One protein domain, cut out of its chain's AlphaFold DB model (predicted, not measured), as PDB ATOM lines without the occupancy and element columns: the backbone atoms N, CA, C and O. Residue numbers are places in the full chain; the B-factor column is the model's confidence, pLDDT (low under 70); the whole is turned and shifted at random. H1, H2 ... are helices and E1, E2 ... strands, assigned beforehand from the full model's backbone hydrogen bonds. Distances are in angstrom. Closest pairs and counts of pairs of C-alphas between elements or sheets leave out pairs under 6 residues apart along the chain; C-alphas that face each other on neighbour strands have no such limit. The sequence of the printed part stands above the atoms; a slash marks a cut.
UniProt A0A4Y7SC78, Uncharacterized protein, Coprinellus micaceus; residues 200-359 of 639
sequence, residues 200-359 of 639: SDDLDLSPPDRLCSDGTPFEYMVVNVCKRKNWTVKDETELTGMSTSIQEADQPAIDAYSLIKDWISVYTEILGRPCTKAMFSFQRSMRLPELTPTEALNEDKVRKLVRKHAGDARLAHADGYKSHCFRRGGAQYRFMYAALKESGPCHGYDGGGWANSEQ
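This is residues 200 to 359 of the 639 residues of an uncharacterized protein of Coprinellus micaceus (UniProt A0A4Y7SC78). A small three-stranded antiparallel sheet has helices spread round it: H2 meets it with its first turns alone and runs on past it, short H5 lies between E3 and H4, and H3 and H4 are set away from the sheet. Long links join E1 to E2, H2 to H3 and H4 to H5, and the longest of these stretches with no named element is residues 272 to 298, 27 residues. The printed part has 160 residues, under half in named elements, in the order E1 E2 H1 E3 H2 H3 H4 H5; the sheet order is E1 E2 E3 and the class is mixed, helices and strands. It is compact, with a radius of gyration of the C-alphas of 17.2 A and spans of 49 by 40 by 38 A.

E1, residues 200 to 204, and E2, residues 220 to 225, form an antiparallel hairpin, with N 204 and O 222 2.9 A apart. E3, residues 242 to 247, is antiparallel to E2, with N 244 and O 223 2.8 A apart. H1, residues 236 to 240, is only just not on the sheet, with 4 pairs of C-alphas within 10 A. H2, residues 256 to 271, only grazes the sheet with residues 256 to 261; its closest C-alphas to E3 are those of Tyr 257 and Gln 247, 5.9 A. H3, residues 299 to 312, and H4, residues 323 to 337, only just touch, with 3 pairs of C-alphas within 8 A, closest Arg 303 and Ser 323, 6.7 A. H5, residues 349 to 352, only grazes the sheet with residues 350 to 352. In H2, H3 and H4 every O i to N i+4 pair is within hydrogen-bond range; H1 has 0 of 1, and 1 of 2 O i to N i+3 pairs.

C-alpha 200 is at (309.840, 233.363, 314.039) and C-alpha 352 at (307.264, 248.941, 309.555). From first to last C-alpha, H2 is 21.9 A, H4 20.7 A and H3 19.8 A.

The C-alphas of Asp 214 and Pro 289 are farthest apart, 49.3 A. The printed part has no cut. Links E1 to E2, H2 to H3 and H4 to H5 are long. The mean pLDDT of the printed part is 81.2; residues 229 to 239 and 343 to 352 are among those under 70.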
ATOM      1  N   SER A 200     310.211 234.422 313.096       53.75
ATOM      2  CA  SER A 200     309.840 233.363 314.039       53.75
ATOM      3  C   SER A 200     309.285 232.141 313.298       53.75
ATOM      4  O   SER A 200     309.139 232.167 312.079       53.75
ATOM      5  N   ASP A 201     308.937 231.095 314.050       58.75
ATOM      6  CA  ASP A 201     308.396 229.804 313.591       58.75
ATOM      7  C   ASP A 201     307.136 229.892 312.688       58.75
ATOM      8  O   ASP A 201     306.702 228.881 312.137       58.75
ATOM      9  N   ASP A 202     306.576 231.086 312.474       71.50
ATOM     10  CA  ASP A 202     305.375 231.329 311.670       71.50
ATOM     11  C   ASP A 202     305.694 232.135 310.400       71.50
ATOM     12  O   ASP A 202     305.107 233.187 310.131       71.50
ATOM     13  N   LEU A 203     306.659 231.656 309.611       83.19
ATOM     14  CA  LEU A 203     306.744 232.056 308.209       83.19
ATOM     15  C   LEU A 203     305.737 231.234 307.408       83.19
ATOM     16  O   LEU A 203     305.894 230.016 307.260       83.19
ATOM     17  N   ASP A 204     304.716 231.903 306.887       86.00
ATOM     18  CA  ASP A 204     303.779 231.310 305.945       86.00
ATOM     19  C   ASP A 204     304.107 231.794 304.530       86.00
ATOM     20  O   ASP A 204     303.871 232.949 304.165       86.00
ATOM     21  N   LEU A 205     304.710 230.894 303.751       85.62
ATOM     22  CA  LEU A 205     305.076 231.121 302.350       85.62
ATOM     23  C   LEU A 205     303.898 230.920 301.394       85.62
ATOM     24  O   LEU A 205     304.032 231.193 300.204       85.62
ATOM     25  N   SER A 206     302.774 230.400 301.883       86.62
ATOM     26  CA  SER A 206     301.587 230.140 301.072       86.62
ATOM     27  C   SER A 206     300.332 230.545 301.844       86.62
ATOM     28  O   SER A 206     299.468 229.699 302.096       86.62
ATOM     29  N   PRO A 207     300.236 231.827 302.247       89.69
ATOM     30  CA  PRO A 207     299.048 232.310 302.922       89.69
ATOM     31  C   PRO A 207     297.843 232.255 301.964       89.69
ATOM     32  O   PRO A 207     298.030 232.254 300.746       89.69
ATOM     33  N   PRO A 208     296.602 232.229 302.481       90.75
ATOM     34  CA  PRO A 208     295.403 232.216 301.645       90.75
ATOM     35  C   PRO A 208     295.406 233.382 300.654       90.75
ATOM     36  O   PRO A 208     295.775 234.497 301.037       90.75
ATOM     37  N   ASP A 209     294.953 233.146 299.422       89.62
ATOM     38  CA  ASP A 209     294.885 234.177 298.386       89.62
ATOM     39  C   ASP A 209     294.183 235.436 298.912       89.62
ATOM     40  O   ASP A 209     293.080 235.386 299.468       89.62
ATOM     41  N   ARG A 210     294.831 236.587 298.732       89.25
ATOM     42  CA  ARG A 210     294.210 237.894 298.936       89.25
ATOM     43  C   ARG A 210     293.949 238.512 297.582       89.25
ATOM     44  O   ARG A 210     294.800 238.472 296.697       89.25
ATOM     45  N   LEU A 211     292.766 239.092 297.452       88.50
ATOM     46  CA  LEU A 211     292.363 239.804 296.253       88.50
ATOM     47  C   LEU A 211     292.654 241.295 296.439       88.50
ATOM     48  O   LEU A 211     292.352 241.873 297.486       88.50
ATOM     49  N   CYS A 212     293.240 241.912 295.419       85.75
ATOM     50  CA  CYS A 212     293.282 243.355 295.244       85.75
ATOM     51  C   CYS A 212     291.857 243.927 295.150       85.75
ATOM     52  O   CYS A 212     290.873 243.205 294.980       85.75
ATOM     53  N   SER A 213     291.734 245.254 295.212       84.88
ATOM     54  CA  SER A 213     290.444 245.944 295.058       84.88
ATOM     55  C   SER A 213     289.757 245.686 293.711       84.88
ATOM     56  O   SER A 213     288.547 245.854 293.603       84.88
ATOM     57  N   ASP A 214     290.514 245.290 292.688       90.69
ATOM     58  CA  ASP A 214     290.014 244.900 291.366       90.69
ATOM     59  C   ASP A 214     289.666 243.399 291.261       90.69
ATOM     60  O   ASP A 214     289.295 242.924 290.189       90.69
ATOM     61  N   GLY A 215     289.773 242.645 292.359       93.12
ATOM     62  CA  GLY A 215     289.530 241.204 292.397       93.12
ATOM     63  C   GLY A 215     290.700 240.350 291.905       93.12
ATOM     64  O   GLY A 215     290.573 239.127 291.896       93.12
ATOM     65  N   THR A 216     291.831 240.945 291.511       91.25
ATOM     66  CA  THR A 216     293.010 240.177 291.089       91.25
ATOM     67  C   THR A 216     293.734 239.592 292.307       91.25
ATOM     68  O   THR A 216     293.986 240.314 293.272       91.25
ATOM     69  N   PRO A 217     294.055 238.287 292.328       91.81
ATOM     70  CA  PRO A 217     294.888 237.734 293.386       91.81
ATOM     71  C   PRO A 217     296.305 238.305 293.271       91.81
ATOM     72  O   PRO A 217     296.849 238.388 292.169       91.81
ATOM     73  N   PHE A 218     296.908 238.680 294.398       89.19
ATOM     74  CA  PHE A 218     298.313 239.084 294.446       89.19
ATOM     75  C   PHE A 218     299.115 238.137 295.335       89.19
ATOM     76  O   PHE A 218     298.632 237.675 296.372       89.19
ATOM     77  N   GLU A 219     300.353 237.851 294.930       92.69
ATOM     78  CA  GLU A 219     301.249 237.004 295.710       92.69
ATOM     79  C   GLU A 219     301.786 237.790 296.915       92.69
ATOM     80  O   GLU A 219     302.208 238.944 296.810       92.69
ATOM     81  N   TYR A 220     301.747 237.174 298.091       94.06
ATOM     82  CA  TYR A 220     302.316 237.742 299.305       94.06
ATOM     83  C   TYR A 220     302.763 236.622 300.240       94.06
ATOM     84  O   TYR A 220     302.382 235.466 300.078       94.06
ATOM     85  N   MET A 221     303.608 236.956 301.209       94.25
ATOM     86  CA  MET A 221     303.999 236.046 302.288       94.25
ATOM     87  C   MET A 221     303.637 236.676 303.624       94.25
ATOM     88  O   MET A 221     303.650 237.903 303.759       94.25
ATOM     89  N   VAL A 222     303.316 235.854 304.618       91.25
ATOM     90  CA  VAL A 222     303.070 236.336 305.979       91.25
ATOM     91  C   VAL A 222     304.270 235.994 306.835       91.25
ATOM     92  O   VAL A 222     304.667 234.836 306.952       91.25
ATOM     93  N   VAL A 223     304.846 237.025 307.441       88.94
ATOM     94  CA  VAL A 223     305.982 236.908 308.346       88.94
ATOM     95  C   VAL A 223     305.524 237.298 309.740       88.94
ATOM     96  O   VAL A 223     305.140 238.448 309.956       88.94
ATOM     97  N   ASN A 224     305.592 236.374 310.697       86.94
ATOM     98  CA  ASN A 224     305.431 236.735 312.102       86.94
ATOM     99  C   ASN A 224     306.753 237.263 312.671       86.94
ATOM    100  O   ASN A 224     307.746 236.533 312.801       86.94
ATOM    101  N   VAL A 225     306.769 238.555 312.988       83.38
ATOM    102  CA  VAL A 225     307.918 239.212 313.609       83.38
ATOM    103  C   VAL A 225     307.762 239.107 315.119       83.38
ATOM    104  O   VAL A 225     306.881 239.739 315.696       83.38
ATOM    105  N   CYS A 226     308.642 238.348 315.774       81.50
ATOM    106  CA  CYS A 226     308.619 238.138 317.226       81.50
ATOM    107  C   CYS A 226     309.887 238.684 317.903       81.50
ATOM    108  O   CYS A 226     310.886 238.987 317.248       81.50
ATOM    109  N   LYS A 227     309.875 238.763 319.244       76.25
ATOM    110  CA  LYS A 227     311.053 239.089 320.083       76.25
ATOM    111  C   LYS A 227     311.734 240.414 319.713       76.25
ATOM    112  O   LYS A 227     312.960 240.546 319.736       76.25
ATOM    113  N   ARG A 228     310.930 241.416 319.368       72.62
ATOM    114  CA  ARG A 228     311.416 242.742 318.997       72.62
ATOM    115  C   ARG A 228     312.058 243.451 320.197       72.62
ATOM    116  O   ARG A 228     311.599 243.355 321.336       72.62
ATOM    117  N   LYS A 229     313.130 244.204 319.937       66.94
ATOM    118  CA  LYS A 229     313.785 245.040 320.951       66.94
ATOM    119  C   LYS A 229     312.782 246.066 321.497       66.94
ATOM    120  O   LYS A 229     312.201 246.806 320.709       66.94
ATOM    121  N   ASN A 230     312.635 246.107 322.823       64.38
ATOM    122  CA  ASN A 230     311.676 246.912 323.603       64.38
ATOM    123  C   ASN A 230     310.231 246.381 323.688       64.38
ATOM    124  O   ASN A 230     309.429 247.016 324.362       64.38
ATOM    125  N   TRP A 231     309.911 245.224 323.097       62.41
ATOM    126  CA  TRP A 231     308.584 244.590 323.241       62.41
ATOM    127  C   TRP A 231     308.456 243.687 324.470       62.41
ATOM    128  O   TRP A 231     307.374 243.341 324.904       62.41
ATOM    129  N   THR A 232     309.572 243.319 325.088       53.94
ATOM    130  CA  THR A 232     309.573 242.433 326.260       53.94
ATOM    131  C   THR A 232     309.254 243.152 327.573       53.94
ATOM    132  O   THR A 232     309.385 242.548 328.631       53.94
ATOM    133  N   VAL A 233     308.940 244.452 327.539       59.22
ATOM    134  CA  VAL A 233     308.845 245.295 328.748       59.22
ATOM    135  C   VAL A 233     307.396 245.662 329.097       59.22
ATOM    136  O   VAL A 233     307.163 246.199 330.177       59.22
ATOM    137  N   LYS A 234     306.410 245.361 328.241       53.53
ATOM    138  CA  LYS A 234     305.003 245.693 328.490       53.53
ATOM    139  C   LYS A 234     304.098 244.541 328.043       53.53
ATOM    140  O   LYS A 234     303.959 244.309 326.859       53.53
ATOM    141  N   ASP A 235     303.516 243.848 329.017       56.88
ATOM    142  CA  ASP A 235     302.429 242.867 328.897       56.88
ATOM    143  C   ASP A 235     302.673 241.587 328.061       56.88
ATOM    144  O   ASP A 235     303.218 241.574 326.961       56.88
ATOM    145  N   GLU A 236     302.233 240.447 328.607       54.72
ATOM    146  CA  GLU A 236     302.425 239.104 328.028       54.72
ATOM    147  C   GLU A 236     301.771 238.929 326.645       54.72
ATOM    148  O   GLU A 236     302.171 238.056 325.873       54.72
ATOM    149  N   THR A 237     300.803 239.780 326.298       56.53
ATOM    150  CA  THR A 237     300.132 239.789 324.993       56.53
ATOM    151  C   THR A 237     301.022 240.293 323.853       56.53
ATOM    152  O   THR A 237     300.709 240.010 322.702       56.53
ATOM    153  N   GLU A 238     302.146 240.967 324.128       57.53
ATOM    154  CA  GLU A 238     303.103 241.414 323.096       57.53
ATOM    155  C   GLU A 238     304.125 240.321 322.702       57.53
ATOM    156  O   GLU A 238     304.938 240.504 321.791       57.53
ATOM    157  N   LEU A 239     304.087 239.146 323.347       63.78
ATOM    158  CA  LEU A 239     304.979 238.018 323.036       63.78
ATOM    159  C   LEU A 239     304.553 237.213 321.799       63.78
ATOM    160  O   LEU A 239     305.389 236.501 321.239       63.78
ATOM    161  N   THR A 240     303.293 237.321 321.363       72.94
ATOM    162  CA  THR A 240     302.735 236.563 320.224       72.94
ATOM    163  C   THR A 240     303.268 237.007 318.860       72.94
ATOM    164  O   THR A 240     303.053 236.314 317.865       72.94
ATOM    165  N   GLY A 241     304.031 238.103 318.819       78.50
ATOM    166  CA  GLY A 241     304.546 238.671 317.581       78.50
ATOM    167  C   GLY A 241     303.464 239.372 316.765       78.50
ATOM    168  O   GLY A 241     302.275 239.314 317.080       78.50
ATOM    169  N   MET A 242     303.885 240.086 315.724       81.81
ATOM    170  CA  MET A 242     302.966 240.704 314.771       81.81
ATOM    171  C   MET A 242     303.176 240.095 313.394       81.81
ATOM    172  O   MET A 242     304.244 240.224 312.785       81.81
ATOM    173  N   SER A 243     302.115 239.465 312.899       87.19
ATOM    174  CA  SER A 243     302.027 238.960 311.536       87.19
ATOM    175  C   SER A 243     301.949 240.124 310.560       87.19
ATOM    176  O   SER A 243     300.989 240.889 310.556       87.19
ATOM    177  N   THR A 244     302.967 240.245 309.719       88.06
ATOM    178  CA  THR A 244     303.060 241.267 308.677       88.06
ATOM    179  C   THR A 244     302.987 240.596 307.313       88.06
ATOM    180  O   THR A 244     303.718 239.642 307.049       88.06
ATOM    181  N   SER A 245     302.118 241.087 306.429       90.38
ATOM    182  CA  SER A 245     302.100 240.662 305.028       90.38
ATOM    183  C   SER A 245     303.174 241.408 304.238       90.38
ATOM    184  O   SER A 245     303.154 242.639 304.189       90.38
ATOM    185  N   ILE A 246     304.087 240.674 303.608       91.25
ATOM    186  CA  ILE A 246     305.095 241.205 302.690       91.25
ATOM    187  C   ILE A 246     304.639 240.909 301.265       91.25
ATOM    188  O   ILE A 246     304.419 239.750 300.913       91.25
ATOM    189  N   GLN A 247     304.493 241.965 300.473       92.06
ATOM    190  CA  GLN A 247     304.174 241.913 299.047       92.06
ATOM    191  C   GLN A 247     305.442 242.129 298.223       92.06
ATOM    192  O   GLN A 247     306.401 242.732 298.716       92.06
ATOM    193  N   GLU A 248     305.415 241.663 296.977       91.94
ATOM    194  CA  GLU A 248     306.429 241.988 295.976       91.94
ATOM    195  C   GLU A 248     306.476 243.504 295.740       91.94
ATOM    196  O   GLU A 248     305.440 244.162 295.616       91.94
ATOM    197  N   ALA A 249     307.680 244.074 295.739       89.38
ATOM    198  CA  ALA A 249     307.887 245.481 295.416       89.38
ATOM    199  C   ALA A 249     308.372 245.645 293.971       89.38
ATOM    200  O   ALA A 249     309.285 244.945 293.545       89.38
ATOM    201  N   ASP A 250     307.876 246.672 293.269       88.50
ATOM    202  CA  ASP A 250     308.295 247.022 291.896       88.50
ATOM    203  C   ASP A 250     309.817 247.263 291.768       88.50
ATOM    204  O   ASP A 250     310.390 247.230 290.678       88.50
ATOM    205  N   GLN A 251     310.488 247.553 292.887       86.75
ATOM    206  CA  GLN A 251     311.916 247.825 292.941       86.75
ATOM    207  C   GLN A 251     312.693 246.659 293.570       86.75
ATOM    208  O   GLN A 251     312.641 246.487 294.792       86.75
ATOM    209  N   PRO A 252     313.546 245.959 292.794       88.75
ATOM    210  CA  PRO A 252     314.286 244.787 293.271       88.75
ATOM    211  C   PRO A 252     315.168 245.063 294.496       88.75
ATOM    212  O   PRO A 252     315.392 244.193 295.329       88.75
ATOM    213  N   ALA A 253     315.678 246.293 294.624       84.12
ATOM    214  CA  ALA A 253     316.576 246.678 295.712       84.12
ATOM    215  C   ALA A 253     315.900 246.702 297.096       84.12
ATOM    216  O   ALA A 253     316.590 246.622 298.112       84.12
ATOM    217  N   ILE A 254     314.571 246.834 297.137       86.38
ATOM    218  CA  ILE A 254     313.768 246.893 298.368       86.38
ATOM    219  C   ILE A 254     312.699 245.797 298.413       86.38
ATOM    220  O   ILE A 254     311.867 245.788 299.323       86.38
ATOM    221  N   ASP A 255     312.721 244.882 297.444       91.31
ATOM    222  CA  ASP A 255     311.765 243.795 297.336       91.31
ATOM    223  C   ASP A 255     312.083 242.681 298.337       91.31
ATOM    224  O   ASP A 255     312.730 241.673 298.045       91.31
ATOM    225  N   ALA A 256     311.631 242.886 299.573       91.50
ATOM    226  CA  ALA A 256     311.797 241.916 300.645       91.50
ATOM    227  C   ALA A 256     311.181 240.553 300.295       91.50
ATOM    228  O   ALA A 256     311.661 239.536 300.795       91.50
ATOM    229  N   TYR A 257     310.154 240.522 299.441       93.06
ATOM    230  CA  TYR A 257     309.470 239.300 299.055       93.06
ATOM    231  C   TYR A 257     310.399 238.356 298.286       93.06
ATOM    232  O   TYR A 257     310.691 237.250 298.758       93.06
ATOM    233  N   SER A 258     310.934 238.816 297.151       93.88
ATOM    234  CA  SER A 258     311.851 238.015 296.335       93.88
ATOM    235  C   SER A 258     313.145 237.716 297.080       93.88
ATOM    236  O   SER A 258     313.612 236.580 297.071       93.88
ATOM    237  N   LEU A 259     313.681 238.681 297.835       91.94
ATOM    238  CA  LEU A 259     314.924 238.484 298.587       91.94
ATOM    239  C   LEU A 259     314.810 237.402 299.668       91.94
ATOM    240  O   LEU A 259     315.766 236.656 299.898       91.94
ATOM    241  N   ILE A 260     313.660 237.300 300.344       92.00
ATOM    242  CA  ILE A 260     313.418 236.234 301.324       92.00
ATOM    243  C   ILE A 260     313.258 234.887 300.612       92.00
ATOM    244  O   ILE A 260     313.856 233.907 301.058       92.00
ATOM    245  N   LYS A 261     312.522 234.824 299.494       92.38
ATOM    246  CA  LYS A 261     312.393 233.597 298.686       92.38
ATOM    247  C   LYS A 261     313.750 233.094 298.190       92.38
ATOM    248  O   LYS A 261     314.069 231.920 298.383       92.38
ATOM    249  N   ASP A 262     314.571 233.980 297.634       93.31
ATOM    250  CA  ASP A 262     315.920 233.664 297.157       93.31
ATOM    251  C   ASP A 262     316.802 233.157 298.293       93.31
ATOM    252  O   ASP A 262     317.500 232.148 298.158       93.31
ATOM    253  N   TRP A 263     316.737 233.815 299.453       90.81
ATOM    254  CA  TRP A 263     317.467 233.372 300.632       90.81
ATOM    255  C   TRP A 263     317.039 231.968 301.072       90.81
ATOM    256  O   TRP A 263     317.907 231.134 301.321       90.81
ATOM    257  N   ILE A 264     315.737 231.674 301.122       90.94
ATOM    258  CA  ILE A 264     315.212 230.346 301.487       90.94
ATOM    259  C   ILE A 264     315.627 229.289 300.466       90.94
ATOM    260  O   ILE A 264     315.963 228.170 300.861       90.94
ATOM    261  N   SER A 265     315.625 229.631 299.179       92.62
ATOM    262  CA  SER A 265     316.048 228.744 298.093       92.62
ATOM    263  C   SER A 265     317.516 228.340 298.255       92.62
ATOM    264  O   SER A 265     317.821 227.157 298.423       92.62
ATOM    265  N   VAL A 266     318.412 229.327 298.357       92.19
ATOM    266  CA  VAL A 266     319.850 229.102 298.584       92.19
ATOM    267  C   VAL A 266     320.080 228.340 299.888       92.19
ATOM    268  O   VAL A 266     320.916 227.443 299.969       92.19
ATOM    269  N   TYR A 267     319.329 228.679 300.934       88.94
ATOM    270  CA  TYR A 267     319.490 228.047 302.232       88.94
ATOM    271  C   TYR A 267     319.039 226.578 302.225       88.94
ATOM    272  O   TYR A 267     319.716 225.717 302.785       88.94
ATOM    273  N   THR A 268     317.955 226.270 301.514       91.25
ATOM    274  CA  THR A 268     317.467 224.905 301.274       91.25
ATOM    275  C   THR A 268     318.482 224.073 300.493       91.25
ATOM    276  O   THR A 268     318.719 222.912 300.837       91.25
ATOM    277  N   GLU A 269     319.121 224.669 299.483       92.50
ATOM    278  CA  GLU A 269     320.182 224.026 298.703       92.50
ATOM    279  C   GLU A 269     321.396 223.688 299.580       92.50
ATOM    280  O   GLU A 269     321.841 222.539 299.602       92.50
ATOM    281  N   ILE A 270     321.875 224.644 300.386       88.81
ATOM    282  CA  ILE A 270     323.013 224.443 301.300       88.81
ATOM    283  C   ILE A 270     322.717 223.353 302.336       88.81
ATOM    284  O   ILE A 270     323.600 222.573 302.697       88.81
ATOM    285  N   LEU A 271     321.481 223.292 302.832       88.19
ATOM    286  CA  LEU A 271     321.064 222.287 303.807       88.19
ATOM    287  C   LEU A 271     320.843 220.899 303.193       88.19
ATOM    288  O   LEU A 271     320.758 219.922 303.941       88.19
ATOM    289  N   GLY A 272     320.693 220.802 301.868       93.19
ATOM    290  CA  GLY A 272     320.315 219.567 301.177       93.19
ATOM    291  C   GLY A 272     318.929 219.041 301.570       93.19
ATOM    292  O   GLY A 272     318.633 217.864 301.363       93.19
ATOM    293  N   ARG A 273     318.087 219.880 302.186       90.69
ATOM    294  CA  ARG A 273     316.724 219.540 302.618       90.69
ATOM    295  C   ARG A 273     315.854 220.799 302.704       90.69
ATOM    296  O   ARG A 273     316.396 221.859 303.020       90.69
ATOM    297  N   PRO A 274     314.526 220.686 302.511       91.12
ATOM    298  CA  PRO A 274     313.603 221.805 302.693       91.12
ATOM    299  C   PRO A 274     313.758 222.461 304.067       91.12
ATOM    300  O   PRO A 274     313.871 221.768 305.084       91.12
ATOM    301  N   CYS A 275     313.746 223.794 304.103       87.75
ATOM    302  CA  CYS A 275     313.715 224.536 305.359       87.75
ATOM    303  C   CYS A 275     312.432 224.201 306.127       87.75
ATOM    304  O   CYS A 275     311.328 224.340 305.600       87.75
ATOM    305  N   THR A 276     312.563 223.752 307.375       85.44
ATOM    306  CA  THR A 276     311.399 223.591 308.253       85.44
ATOM    307  C   THR A 276     311.024 224.940 308.863       85.44
ATOM    308  O   THR A 276     311.865 225.833 308.969       85.44
ATOM    309  N   LYS A 277     309.771 225.079 309.317       78.62
ATOM    310  CA  LYS A 277     309.268 226.296 309.980       78.62
ATOM    311  C   LYS A 277     310.175 226.803 311.109       78.62
ATOM    312  O   LYS A 277     310.430 227.994 311.206       78.62
ATOM    313  N   ALA A 278     310.775 225.887 311.869       73.56
ATOM    314  CA  ALA A 278     311.686 226.216 312.963       73.56
ATOM    315  C   ALA A 278     313.086 226.707 312.527       73.56
ATOM    316  O   ALA A 278     313.914 227.062 313.365       73.56
ATOM    317  N   MET A 279     313.407 226.682 311.228       70.69
ATOM    318  CA  MET A 279     314.757 226.952 310.710       70.69
ATOM    319  C   MET A 279     314.919 228.337 310.073       70.69
ATOM    320  O   MET A 279     316.032 228.667 309.662       70.69
ATOM    321  N   PHE A 280     313.863 229.157 310.025       66.44
ATOM    322  CA  PHE A 280     313.871 230.465 309.350       66.44
ATOM    323  C   PHE A 280     314.593 231.585 310.109       66.44
ATOM    324  O   PHE A 280     314.706 232.704 309.609       66.44
ATOM    325  N   SER A 281     315.156 231.304 311.284       66.38
ATOM    326  CA  SER A 281     316.025 232.270 311.947       66.38
ATOM    327  C   SER A 281     317.343 232.422 311.178       66.38
ATOM    328  O   SER A 281     318.016 231.436 310.876       66.38
ATOM    329  N   PHE A 282     317.744 233.660 310.852       71.19
ATOM    330  CA  PHE A 282     319.057 233.912 310.251       71.19
ATOM    331  C   PHE A 282     320.143 233.339 311.164       71.19
ATOM    332  O   PHE A 282     320.252 233.734 312.328       71.19
ATOM    333  N   GLN A 283     320.927 232.393 310.650       72.38
ATOM    334  CA  GLN A 283     321.753 231.552 311.506       72.38
ATOM    335  C   GLN A 283     323.134 232.111 311.785       72.38
ATOM    336  O   GLN A 283     323.771 232.807 310.986       72.38
ATOM    337  N   ARG A 284     323.612 231.738 312.970       64.31
ATOM    338  CA  ARG A 284     324.898 232.091 313.543       64.31
ATOM    339  C   ARG A 284     326.058 231.400 312.804       64.31
ATOM    340  O   ARG A 284     326.729 230.560 313.379       64.31
ATOM    341  N   SER A 285     326.381 231.864 311.595       61.69
ATOM    342  CA  SER A 285     327.538 231.432 310.783       61.69
ATOM    343  C   SER A 285     327.419 230.014 310.217       61.69
ATOM    344  O   SER A 285     327.523 229.028 310.938       61.69
ATOM    345  N   MET A 286     327.326 229.912 308.891       58.75
ATOM    346  CA  MET A 286     327.402 228.640 308.176       58.75
ATOM    347  C   MET A 286     328.857 228.158 308.132       58.75
ATOM    348  O   MET A 286     329.607 228.498 307.224       58.75
ATOM    349  N   ARG A 287     329.290 227.392 309.137       66.19
ATOM    350  CA  ARG A 287     330.468 226.528 308.995       66.19
ATOM    351  C   ARG A 287     329.967 225.125 308.680       66.19
ATOM    352  O   ARG A 287     329.552 224.399 309.578       66.19
ATOM    353  N   LEU A 288     329.984 224.756 307.399       68.19
ATOM    354  CA  LEU A 288     329.829 223.359 306.987       68.19
ATOM    355  C   LEU A 288     330.903 222.521 307.715       68.19
ATOM    356  O   LEU A 288     332.051 222.974 307.769       68.19
ATOM    357  N   PRO A 289     330.593 221.344 308.299       64.44
ATOM    358  CA  PRO A 289     329.384 220.520 308.147       64.44
ATOM    359  C   PRO A 289     328.394 220.567 309.332       64.44
ATOM    360  O   PRO A 289     327.373 219.885 309.302       64.44
ATOM    361  N   GLU A 290     328.665 221.344 310.379       69.12
ATOM    362  CA  GLU A 290     327.873 221.347 311.617       69.12
ATOM    363  C   GLU A 290     326.867 222.506 311.622       69.12
ATOM    364  O   GLU A 290     326.844 223.356 312.513       69.12
ATOM    365  N   LEU A 291     326.036 222.555 310.575       67.38
ATOM    366  CA  LEU A 291     324.888 223.458 310.487       67.38
ATOM    367  C   LEU A 291     323.839 223.007 311.508       67.38
ATOM    368  O   LEU A 291     322.897 222.290 311.179       67.38
ATOM    369  N   THR A 292     324.036 223.380 312.771       67.00
ATOM    370  CA  THR A 292     323.019 223.222 313.809       67.00
ATOM    371  C   THR A 292     322.071 224.415 313.728       67.00
ATOM    372  O   THR A 292     322.484 225.543 313.997       67.00
ATOM    373  N   PRO A 293     320.795 224.203 313.352       65.44
ATOM    374  CA  PRO A 293     319.867 225.294 313.069       65.44
ATOM    375  C   PRO A 293     319.408 226.117 314.271       65.44
ATOM    376  O   PRO A 293     318.432 226.854 314.178       65.44
ATOM    377  N   THR A 294     320.023 225.919 315.429       70.12
ATOM    378  CA  THR A 294     319.371 226.136 316.716       70.12
ATOM    379  C   THR A 294     319.561 227.531 317.286       70.12
ATOM    380  O   THR A 294     318.838 227.889 318.212       70.12
ATOM    381  N   GLU A 295     320.487 228.342 316.763       80.12
ATOM    382  CA  GLU A 295     320.750 229.672 317.321       80.12
ATOM    383  C   GLU A 295     320.619 230.790 316.279       80.12
ATOM    384  O   GLU A 295     321.406 230.906 315.332       80.12
ATOM    385  N   ALA A 296     319.640 231.665 316.513       81.06
ATOM    386  CA  ALA A 296     319.451 232.892 315.755       81.06
ATOM    387  C   ALA A 296     320.640 233.864 315.914       81.06
ATOM    388  O   ALA A 296     321.339 233.881 316.934       81.06
ATOM    389  N   LEU A 297     320.864 234.720 314.914       84.25
ATOM    390  CA  LEU A 297     321.890 235.766 314.944       84.25
ATOM    391  C   LEU A 297     321.655 236.770 316.076       84.25
ATOM    392  O   LEU A 297     320.754 237.596 316.004       84.25
ATOM    393  N   ASN A 298     322.543 236.784 317.070       86.56
ATOM    394  CA  ASN A 298     322.482 237.780 318.138       86.56
ATOM    395  C   ASN A 298     322.605 239.238 317.627       86.56
ATOM    396  O   ASN A 298     323.187 239.510 316.571       86.56
ATOM    397  N   GLU A 299     322.097 240.194 318.416       84.38
ATOM    398  CA  GLU A 299     322.059 241.621 318.047       84.38
ATOM    399  C   GLU A 299     323.452 242.174 317.688       84.38
ATOM    400  O   GLU A 299     323.600 242.955 316.749       84.38
ATOM    401  N   ASP A 300     324.498 241.750 318.396       89.06
ATOM    402  CA  ASP A 300     325.858 242.222 318.132       89.06
ATOM    403  C   ASP A 300     326.399 241.742 316.781       89.06
ATOM    404  O   ASP A 300     327.127 242.480 316.115       89.06
ATOM    405  N   LYS A 301     326.040 240.531 316.340       88.56
ATOM    406  CA  LYS A 301     326.394 240.028 315.006       88.56
ATOM    407  C   LYS A 301     325.614 240.747 313.922       88.56
ATOM    408  O   LYS A 301     326.226 241.152 312.939       88.56
ATOM    409  N   VAL A 302     324.317 240.971 314.130       87.75
ATOM    410  CA  VAL A 302     323.490 241.808 313.246       87.75
ATOM    411  C   VAL A 302     324.127 243.189 313.084       87.75
ATOM    412  O   VAL A 302     324.345 243.646 311.967       87.75
ATOM    413  N   ARG A 303     324.529 243.828 314.189       88.81
ATOM    414  CA  ARG A 303     325.185 245.143 314.172       88.81
ATOM    415  C   ARG A 303     326.525 245.122 313.430       88.81
ATOM    416  O   ARG A 303     326.817 246.052 312.685       88.81
ATOM    417  N   LYS A 304     327.334 244.074 313.613       93.06
ATOM    418  CA  LYS A 304     328.599 243.900 312.878       93.06
ATOM    419  C   LYS A 304     328.375 243.703 311.380       93.06
ATOM    420  O   LYS A 304     329.087 244.321 310.600       93.06
ATOM    421  N   LEU A 305     327.389 242.895 310.989       92.31
ATOM    422  CA  LEU A 305     327.022 242.689 309.583       92.31
ATOM    423  C   LEU A 305     326.551 243.989 308.937       92.31
ATOM    424  O   LEU A 305     327.012 244.327 307.855       92.31
ATOM    425  N   VAL A 306     325.700 244.746 309.632       92.31
ATOM    426  CA  VAL A 306     325.240 246.064 309.183       92.31
ATOM    427  C   VAL A 306     326.417 247.002 308.907       92.31
ATOM    428  O   VAL A 306     326.499 247.564 307.820       92.31
ATOM    429  N   ARG A 307     327.350 247.147 309.857       93.81
ATOM    430  CA  ARG A 307     328.525 248.018 309.679       93.81
ATOM    431  C   ARG A 307     329.435 247.539 308.561       93.81
ATOM    432  O   ARG A 307     329.899 248.354 307.774       93.81
ATOM    433  N   LYS A 308     329.660 246.223 308.480       94.69
ATOM    434  CA  LYS A 308     330.454 245.619 307.410       94.69
ATOM    435  C   LYS A 308     329.858 245.969 306.047       94.69
ATOM    436  O   LYS A 308     330.548 246.563 305.236       94.69
ATOM    437  N   HIS A 309     328.571 245.702 305.836       92.44
ATOM    438  CA  HIS A 309     327.913 245.990 304.563       92.44
ATOM    439  C   HIS A 309     327.828 247.489 304.253       92.44
ATOM    440  O   HIS A 309     327.980 247.871 303.097       92.44
ATOM    441  N   ALA A 310     327.642 248.346 305.260       93.62
ATOM    442  CA  ALA A 310     327.728 249.793 305.074       93.62
ATOM    443  C   ALA A 310     329.136 250.228 304.624       93.62
ATOM    444  O   ALA A 310     329.266 251.090 303.757       93.62
ATOM    445  N   GLY A 311     330.184 249.601 305.172       95.44
ATOM    446  CA  GLY A 311     331.574 249.812 304.767       95.44
ATOM    447  C   GLY A 311     331.854 249.312 303.351       95.44
ATOM    448  O   GLY A 311     332.421 250.048 302.547       95.44
ATOM    449  N   ASP A 312     331.378 248.111 303.018       94.62
ATOM    450  CA  ASP A 312     331.500 247.512 301.682       94.62
ATOM    451  C   ASP A 312     330.790 248.372 300.619       94.62
ATOM    452  O   ASP A 312     331.292 248.553 299.511       94.62
ATOM    453  N   ALA A 313     329.641 248.959 300.971       92.62
ATOM    454  CA  ALA A 313     328.903 249.911 300.140       92.62
ATOM    455  C   ALA A 313     329.504 251.331 300.138       92.62
ATOM    456  O   ALA A 313     328.986 252.208 299.449       92.62
ATOM    457  N   ARG A 314     330.595 251.565 300.883       95.75
ATOM    458  CA  ARG A 314     331.292 252.856 301.006       95.75
ATOM    459  C   ARG A 314     330.381 253.995 301.473       95.75
ATOM    460  O   ARG A 314     330.538 255.138 301.045       95.75
ATOM    461  N   LEU A 315     329.435 253.691 302.359       92.69
ATOM    462  CA  LEU A 315     328.582 254.708 302.964       92.69
ATOM    463  C   LEU A 315     329.402 255.566 303.934       92.69
ATOM    464  O   LEU A 315     330.199 255.053 304.728       92.69
ATOM    465  N   ALA A 316     329.197 256.882 303.882       94.12
ATOM    466  CA  ALA A 316     329.821 257.803 304.823       94.12
ATOM    467  C   ALA A 316     329.437 257.414 306.257       94.12
ATOM    468  O   ALA A 316     328.278 257.127 306.540       94.12
ATOM    469  N   HIS A 317     330.414 257.393 307.165       94.69
ATOM    470  CA  HIS A 317     330.204 256.980 308.556       94.69
ATOM    471  C   HIS A 317     329.642 255.551 308.710       94.69
ATOM    472  O   HIS A 317     328.810 255.308 309.584       94.69
ATOM    473  N   ALA A 318     330.119 254.592 307.905       93.69
ATOM    474  CA  ALA A 318     329.728 253.176 307.958       93.69
ATOM    475  C   ALA A 318     329.633 252.583 309.385       93.69
ATOM    476  O   ALA A 318     328.689 251.858 309.703       93.69
ATOM    477  N   ASP A 319     330.550 252.950 310.286       94.69
ATOM    478  CA  ASP A 319     330.555 252.492 311.685       94.69
ATOM    479  C   ASP A 319     329.363 252.995 312.523       94.69
ATOM    480  O   ASP A 319     328.986 252.382 313.535       94.69
ATOM    481  N   GLY A 320     328.758 254.105 312.098       93.69
ATOM    482  CA  GLY A 320     327.597 254.739 312.712       93.69
ATOM    483  C   GLY A 320     326.274 254.039 312.401       93.69
ATOM    484  O   GLY A 320     325.317 254.202 313.164       93.69
ATOM    485  N   TYR A 321     326.218 253.213 311.350       93.38
ATOM    486  CA  TYR A 321     324.991 252.517 310.973       93.38
ATOM    487  C   TYR A 321     324.593 251.480 312.030       93.38
ATOM    488  O   TYR A 321     325.378 250.646 312.495       93.38
ATOM    489  N   LYS A 322     323.319 251.539 312.415       91.94
ATOM    490  CA  LYS A 322     322.654 250.619 313.345       91.94
ATOM    491  C   LYS A 322     321.404 250.064 312.664       91.94
ATOM    492  O   LYS A 322     320.899 250.663 311.723       91.94
ATOM    493  N   SER A 323     320.844 248.969 313.181       86.44
ATOM    494  CA  SER A 323     319.557 248.432 312.697       86.44
ATOM    495  C   SER A 323     318.443 249.489 312.689       86.44
ATOM    496  O   SER A 323     317.632 249.541 311.771       86.44
ATOM    497  N   HIS A 324     318.461 250.395 313.671       87.62
ATOM    498  CA  HIS A 324     317.540 251.526 313.752       87.62
ATOM    499  C   HIS A 324     317.607 252.471 312.537       87.62
ATOM    500  O   HIS A 324     316.572 252.984 312.123       87.62
ATOM    501  N   CYS A 325     318.783 252.652 311.922       90.75
ATOM    502  CA  CYS A 325     318.953 253.498 310.736       90.75
ATOM    503  C   CYS A 325     318.153 252.964 309.540       90.75
ATOM    504  O   CYS A 325     317.555 253.751 308.823       90.75
ATOM    505  N   PHE A 326     318.079 251.643 309.358       87.25
ATOM    506  CA  PHE A 326     317.308 251.029 308.267       87.25
ATOM    507  C   PHE A 326     315.809 251.107 308.510       87.25
ATOM    508  O   PHE A 326     315.047 251.325 307.576       87.25
ATOM    509  N   ARG A 327     315.379 250.977 309.768       86.12
ATOM    510  CA  ARG A 327     313.973 251.177 310.127       86.12
ATOM    511  C   ARG A 327     313.532 252.613 309.842       86.12
ATOM    512  O   ARG A 327     312.493 252.818 309.225       86.12
ATOM    513  N   ARG A 328     314.337 253.590 310.269       88.12
ATOM    514  CA  ARG A 328     314.084 255.015 310.032       88.12
ATOM    515  C   ARG A 328     314.144 255.354 308.541       88.12
ATOM    516  O   ARG A 328     313.165 255.857 308.004       88.12
ATOM    517  N   GLY A 329     315.232 254.975 307.873       89.56
ATOM    518  CA  GLY A 329     315.431 255.190 306.442       89.56
ATOM    519  C   GLY A 329     314.373 254.506 305.578       89.56
ATOM    520  O   GLY A 329     313.921 255.089 304.608       89.56
ATOM    521  N   GLY A 330     313.906 253.310 305.950       87.25
ATOM    522  CA  GLY A 330     312.818 252.623 305.251       87.25
ATOM    523  C   GLY A 330     311.468 253.328 305.399       87.25
ATOM    524  O   GLY A 330     310.716 253.425 304.430       87.25
ATOM    525  N   ALA A 331     311.173 253.867 306.586       86.75
ATOM    526  CA  ALA A 331     309.967 254.659 306.822       86.75
ATOM    527  C   ALA A 331     309.987 255.968 306.015       86.75
ATOM    528  O   ALA A 331     309.019 256.293 305.330       86.75
ATOM    529  N   GLN A 332     311.118 256.673 306.042       88.38
ATOM    530  CA  GLN A 332     311.344 257.890 305.261       88.38
ATOM    531  C   GLN A 332     311.281 257.605 303.765       88.38
ATOM    532  O   GLN A 332     310.603 258.314 303.032       88.38
ATOM    533  N   TYR A 333     311.917 256.522 303.318       87.25
ATOM    534  CA  TYR A 333     311.902 256.117 301.923       87.25
ATOM    535  C   TYR A 333     310.474 255.913 301.419       87.25
ATOM    536  O   TYR A 333     310.101 256.465 300.386       87.25
ATOM    537  N   ARG A 334     309.651 255.171 302.173       83.56
ATOM    538  CA  ARG A 334     308.245 254.964 301.812       83.56
ATOM    539  C   ARG A 334     307.451 256.266 301.793       83.56
ATOM    540  O   ARG A 334     306.627 256.442 300.910       83.56
ATOM    541  N   PHE A 335     307.715 257.182 302.720       84.75
ATOM    542  CA  PHE A 335     307.020 258.465 302.749       84.75
ATOM    543  C   PHE A 335     307.428 259.391 301.590       84.75
ATOM    544  O   PHE A 335     306.588 260.073 301.014       84.75
ATOM    545  N   MET A 336     308.716 259.419 301.240       87.81
ATOM    546  CA  MET A 336     309.271 260.361 300.264       87.81
ATOM    547  C   MET A 336     309.204 259.863 298.818       87.81
ATOM    548  O   MET A 336     309.055 260.671 297.901       87.81
ATOM    549  N   TYR A 337     309.370 258.555 298.603       84.44
ATOM    550  CA  TYR A 337     309.650 257.991 297.280       84.44
ATOM    551  C   TYR A 337     308.675 256.906 296.827       84.44
ATOM    552  O   TYR A 337     308.668 256.601 295.633       84.44
ATOM    553  N   ALA A 338     307.854 256.326 297.714       81.94
ATOM    554  CA  ALA A 338     306.839 255.377 297.261       81.94
ATOM    555  C   ALA A 338     305.854 256.083 296.322       81.94
ATOM    556  O   ALA A 338     305.525 257.261 296.504       81.94
ATOM    557  N   ALA A 339     305.379 255.375 295.295       82.81
ATOM    558  CA  ALA A 339     304.334 255.924 294.444       82.81
ATOM    559  C   ALA A 339     303.102 256.263 295.302       82.81
ATOM    560  O   ALA A 339     302.837 255.581 296.281       82.81
ATOM    561  N   LEU A 340     302.296 257.260 294.923       77.81
ATOM    562  CA  LEU A 340     301.087 257.632 295.685       77.81
ATOM    563  C   LEU A 340     300.120 256.452 295.918       77.81
ATOM    564  O   LEU A 340     299.404 256.418 296.912       77.81
ATOM    565  N   LYS A 341     300.122 255.470 295.007       78.44
ATOM    566  CA  LYS A 341     299.368 254.210 295.128       78.44
ATOM    567  C   LYS A 341     299.945 253.236 296.175       78.44
ATOM    568  O   LYS A 341     299.234 252.362 296.646       78.44
ATOM    569  N   GLU A 342     301.221 253.385 296.520       71.06
ATOM    570  CA  GLU A 342     302.000 252.546 297.447       71.06
ATOM    571  C   GLU A 342     302.289 253.247 298.784       71.06
ATOM    572  O   GLU A 342     302.594 252.585 299.781       71.06
ATOM    573  N   SER A 343     302.195 254.581 298.825       67.88
ATOM    574  CA  SER A 343     302.173 255.369 300.053       67.88
ATOM    575  C   SER A 343     300.829 255.124 300.733       67.88
ATOM    576  O   SER A 343     299.874 255.884 300.573       67.88
ATOM    577  N   GLY A 344     300.720 253.987 301.417       66.75
ATOM    578  CA  GLY A 344     299.531 253.654 302.186       66.75
ATOM    579  C   GLY A 344     299.169 254.774 303.174       66.75
ATOM    580  O   GLY A 344     300.000 255.634 303.488       66.75
ATOM    581  N   PRO A 345     297.932 254.775 303.700       64.19
ATOM    582  CA  PRO A 345     297.547 255.690 304.769       64.19
ATOM    583  C   PRO A 345     298.585 255.640 305.893       64.19
ATOM    584  O   PRO A 345     299.093 254.562 306.192       64.19
ATOM    585  N   CYS A 346     298.860 256.756 306.582       56.84
ATOM    586  CA  CYS A 346     299.836 256.758 307.684       56.84
ATOM    587  C   CYS A 346     299.554 255.712 308.777       56.84
ATOM    588  O   CYS A 346     300.464 255.309 309.493       56.84
ATOM    589  N   HIS A 347     298.301 255.268 308.895       52.28
ATOM    590  CA  HIS A 347     297.881 254.201 309.804       52.28
ATOM    591  C   HIS A 347     298.091 252.784 309.242       52.28
ATOM    592  O   HIS A 347     298.123 251.843 310.014       52.28
ATOM    593  N   GLY A 348     298.246 252.625 307.925       58.25
ATOM    594  CA  GLY A 348     298.501 251.351 307.244       58.25
ATOM    595  C   GLY A 348     299.985 251.019 307.074       58.25
ATOM    596  O   GLY A 348     300.321 250.045 306.404       58.25
ATOM    597  N   TYR A 349     300.897 251.793 307.675       62.06
ATOM    598  CA  TYR A 349     302.329 251.472 307.704       62.06
ATOM    599  C   TYR A 349     302.673 250.323 308.670       62.06
ATOM    600  O   TYR A 349     303.806 250.248 309.150       62.06
ATOM    601  N   ASP A 350     301.745 249.389 308.901       57.31
ATOM    602  CA  ASP A 350     301.943 248.150 309.666       57.31
ATOM    603  C   ASP A 350     303.176 247.364 309.187       57.31
ATOM    604  O   ASP A 350     303.855 246.713 309.979       57.31
ATOM    605  N   GLY A 351     303.563 247.525 307.915       61.84
ATOM    606  CA  GLY A 351     304.787 246.956 307.342       61.84
ATOM    607  C   GLY A 351     306.096 247.387 308.023       61.84
ATOM    608  O   GLY A 351     307.102 246.691 307.908       61.84
ATOM    609  N   GLY A 352     306.111 248.509 308.754       68.56
ATOM    610  CA  GLY A 352     307.264 248.941 309.555       68.56
ATOM    611  C   GLY A 352     307.387 248.228 310.904       68.56
ATOM    612  O   GLY A 352     308.327 248.495 311.668       68.56
ATOM    613  N   GLY A 353     306.437 247.344 311.216       70.31
ATOM    614  CA  GLY A 353     306.452 246.573 312.442       70.31
ATOM    615  C   GLY A 353     306.166 247.409 313.689       70.31
ATOM    616  O   GLY A 353     306.692 247.058 314.740       70.31
ATOM    617  N   TRP A 354     305.487 248.561 313.583       77.44
ATOM    618  CA  TRP A 354     305.316 249.521 314.687       77.44
ATOM    619  C   TRP A 354     304.556 248.907 315.858       77.44
ATOM    620  O   TRP A 354     303.586 248.185 315.664       77.44
ATOM    621  N   ALA A 355     305.017 249.167 317.083       72.25
ATOM    622  CA  ALA A 355     304.273 248.724 318.256       72.25
ATOM    623  C   ALA A 355     303.013 249.587 318.396       72.25
ATOM    624  O   ALA A 355     303.067 250.779 318.112       72.25
ATOM    625  N   ASN A 356     301.919 249.038 318.932       70.19
ATOM    626  CA  ASN A 356     300.684 249.801 319.179       70.19
ATOM    627  C   ASN A 356     300.918 251.056 320.044       70.19
ATOM    628  O   ASN A 356     300.182 252.038 319.958       70.19
ATOM    629  N   SER A 357     301.960 251.030 320.884       68.81
ATOM    630  CA  SER A 357     302.391 252.164 321.705       68.81
ATOM    631  C   SER A 357     303.312 253.158 320.982       68.81
ATOM    632  O   SER A 357     303.417 254.307 321.408       68.81
ATOM    633  N   GLU A 358     303.957 252.763 319.881       70.88
ATOM    634  CA  GLU A 358     304.680 253.660 318.973       70.88
ATOM    635  C   GLU A 358     303.654 254.328 318.041       70.88
ATOM    636  O   GLU A 358     303.519 253.974 316.874       70.88
ATOM    637  N   GLN A 359     302.891 255.279 318.586       67.69
ATOM    638  CA  GLN A 359     301.855 256.019 317.852       67.69
ATOM    639  C   GLN A 359     302.425 256.808 316.661       67.69
ATOM    640  O   GLN A 359     303.642 256.993 316.554       67.69
TER     641      GLN A 359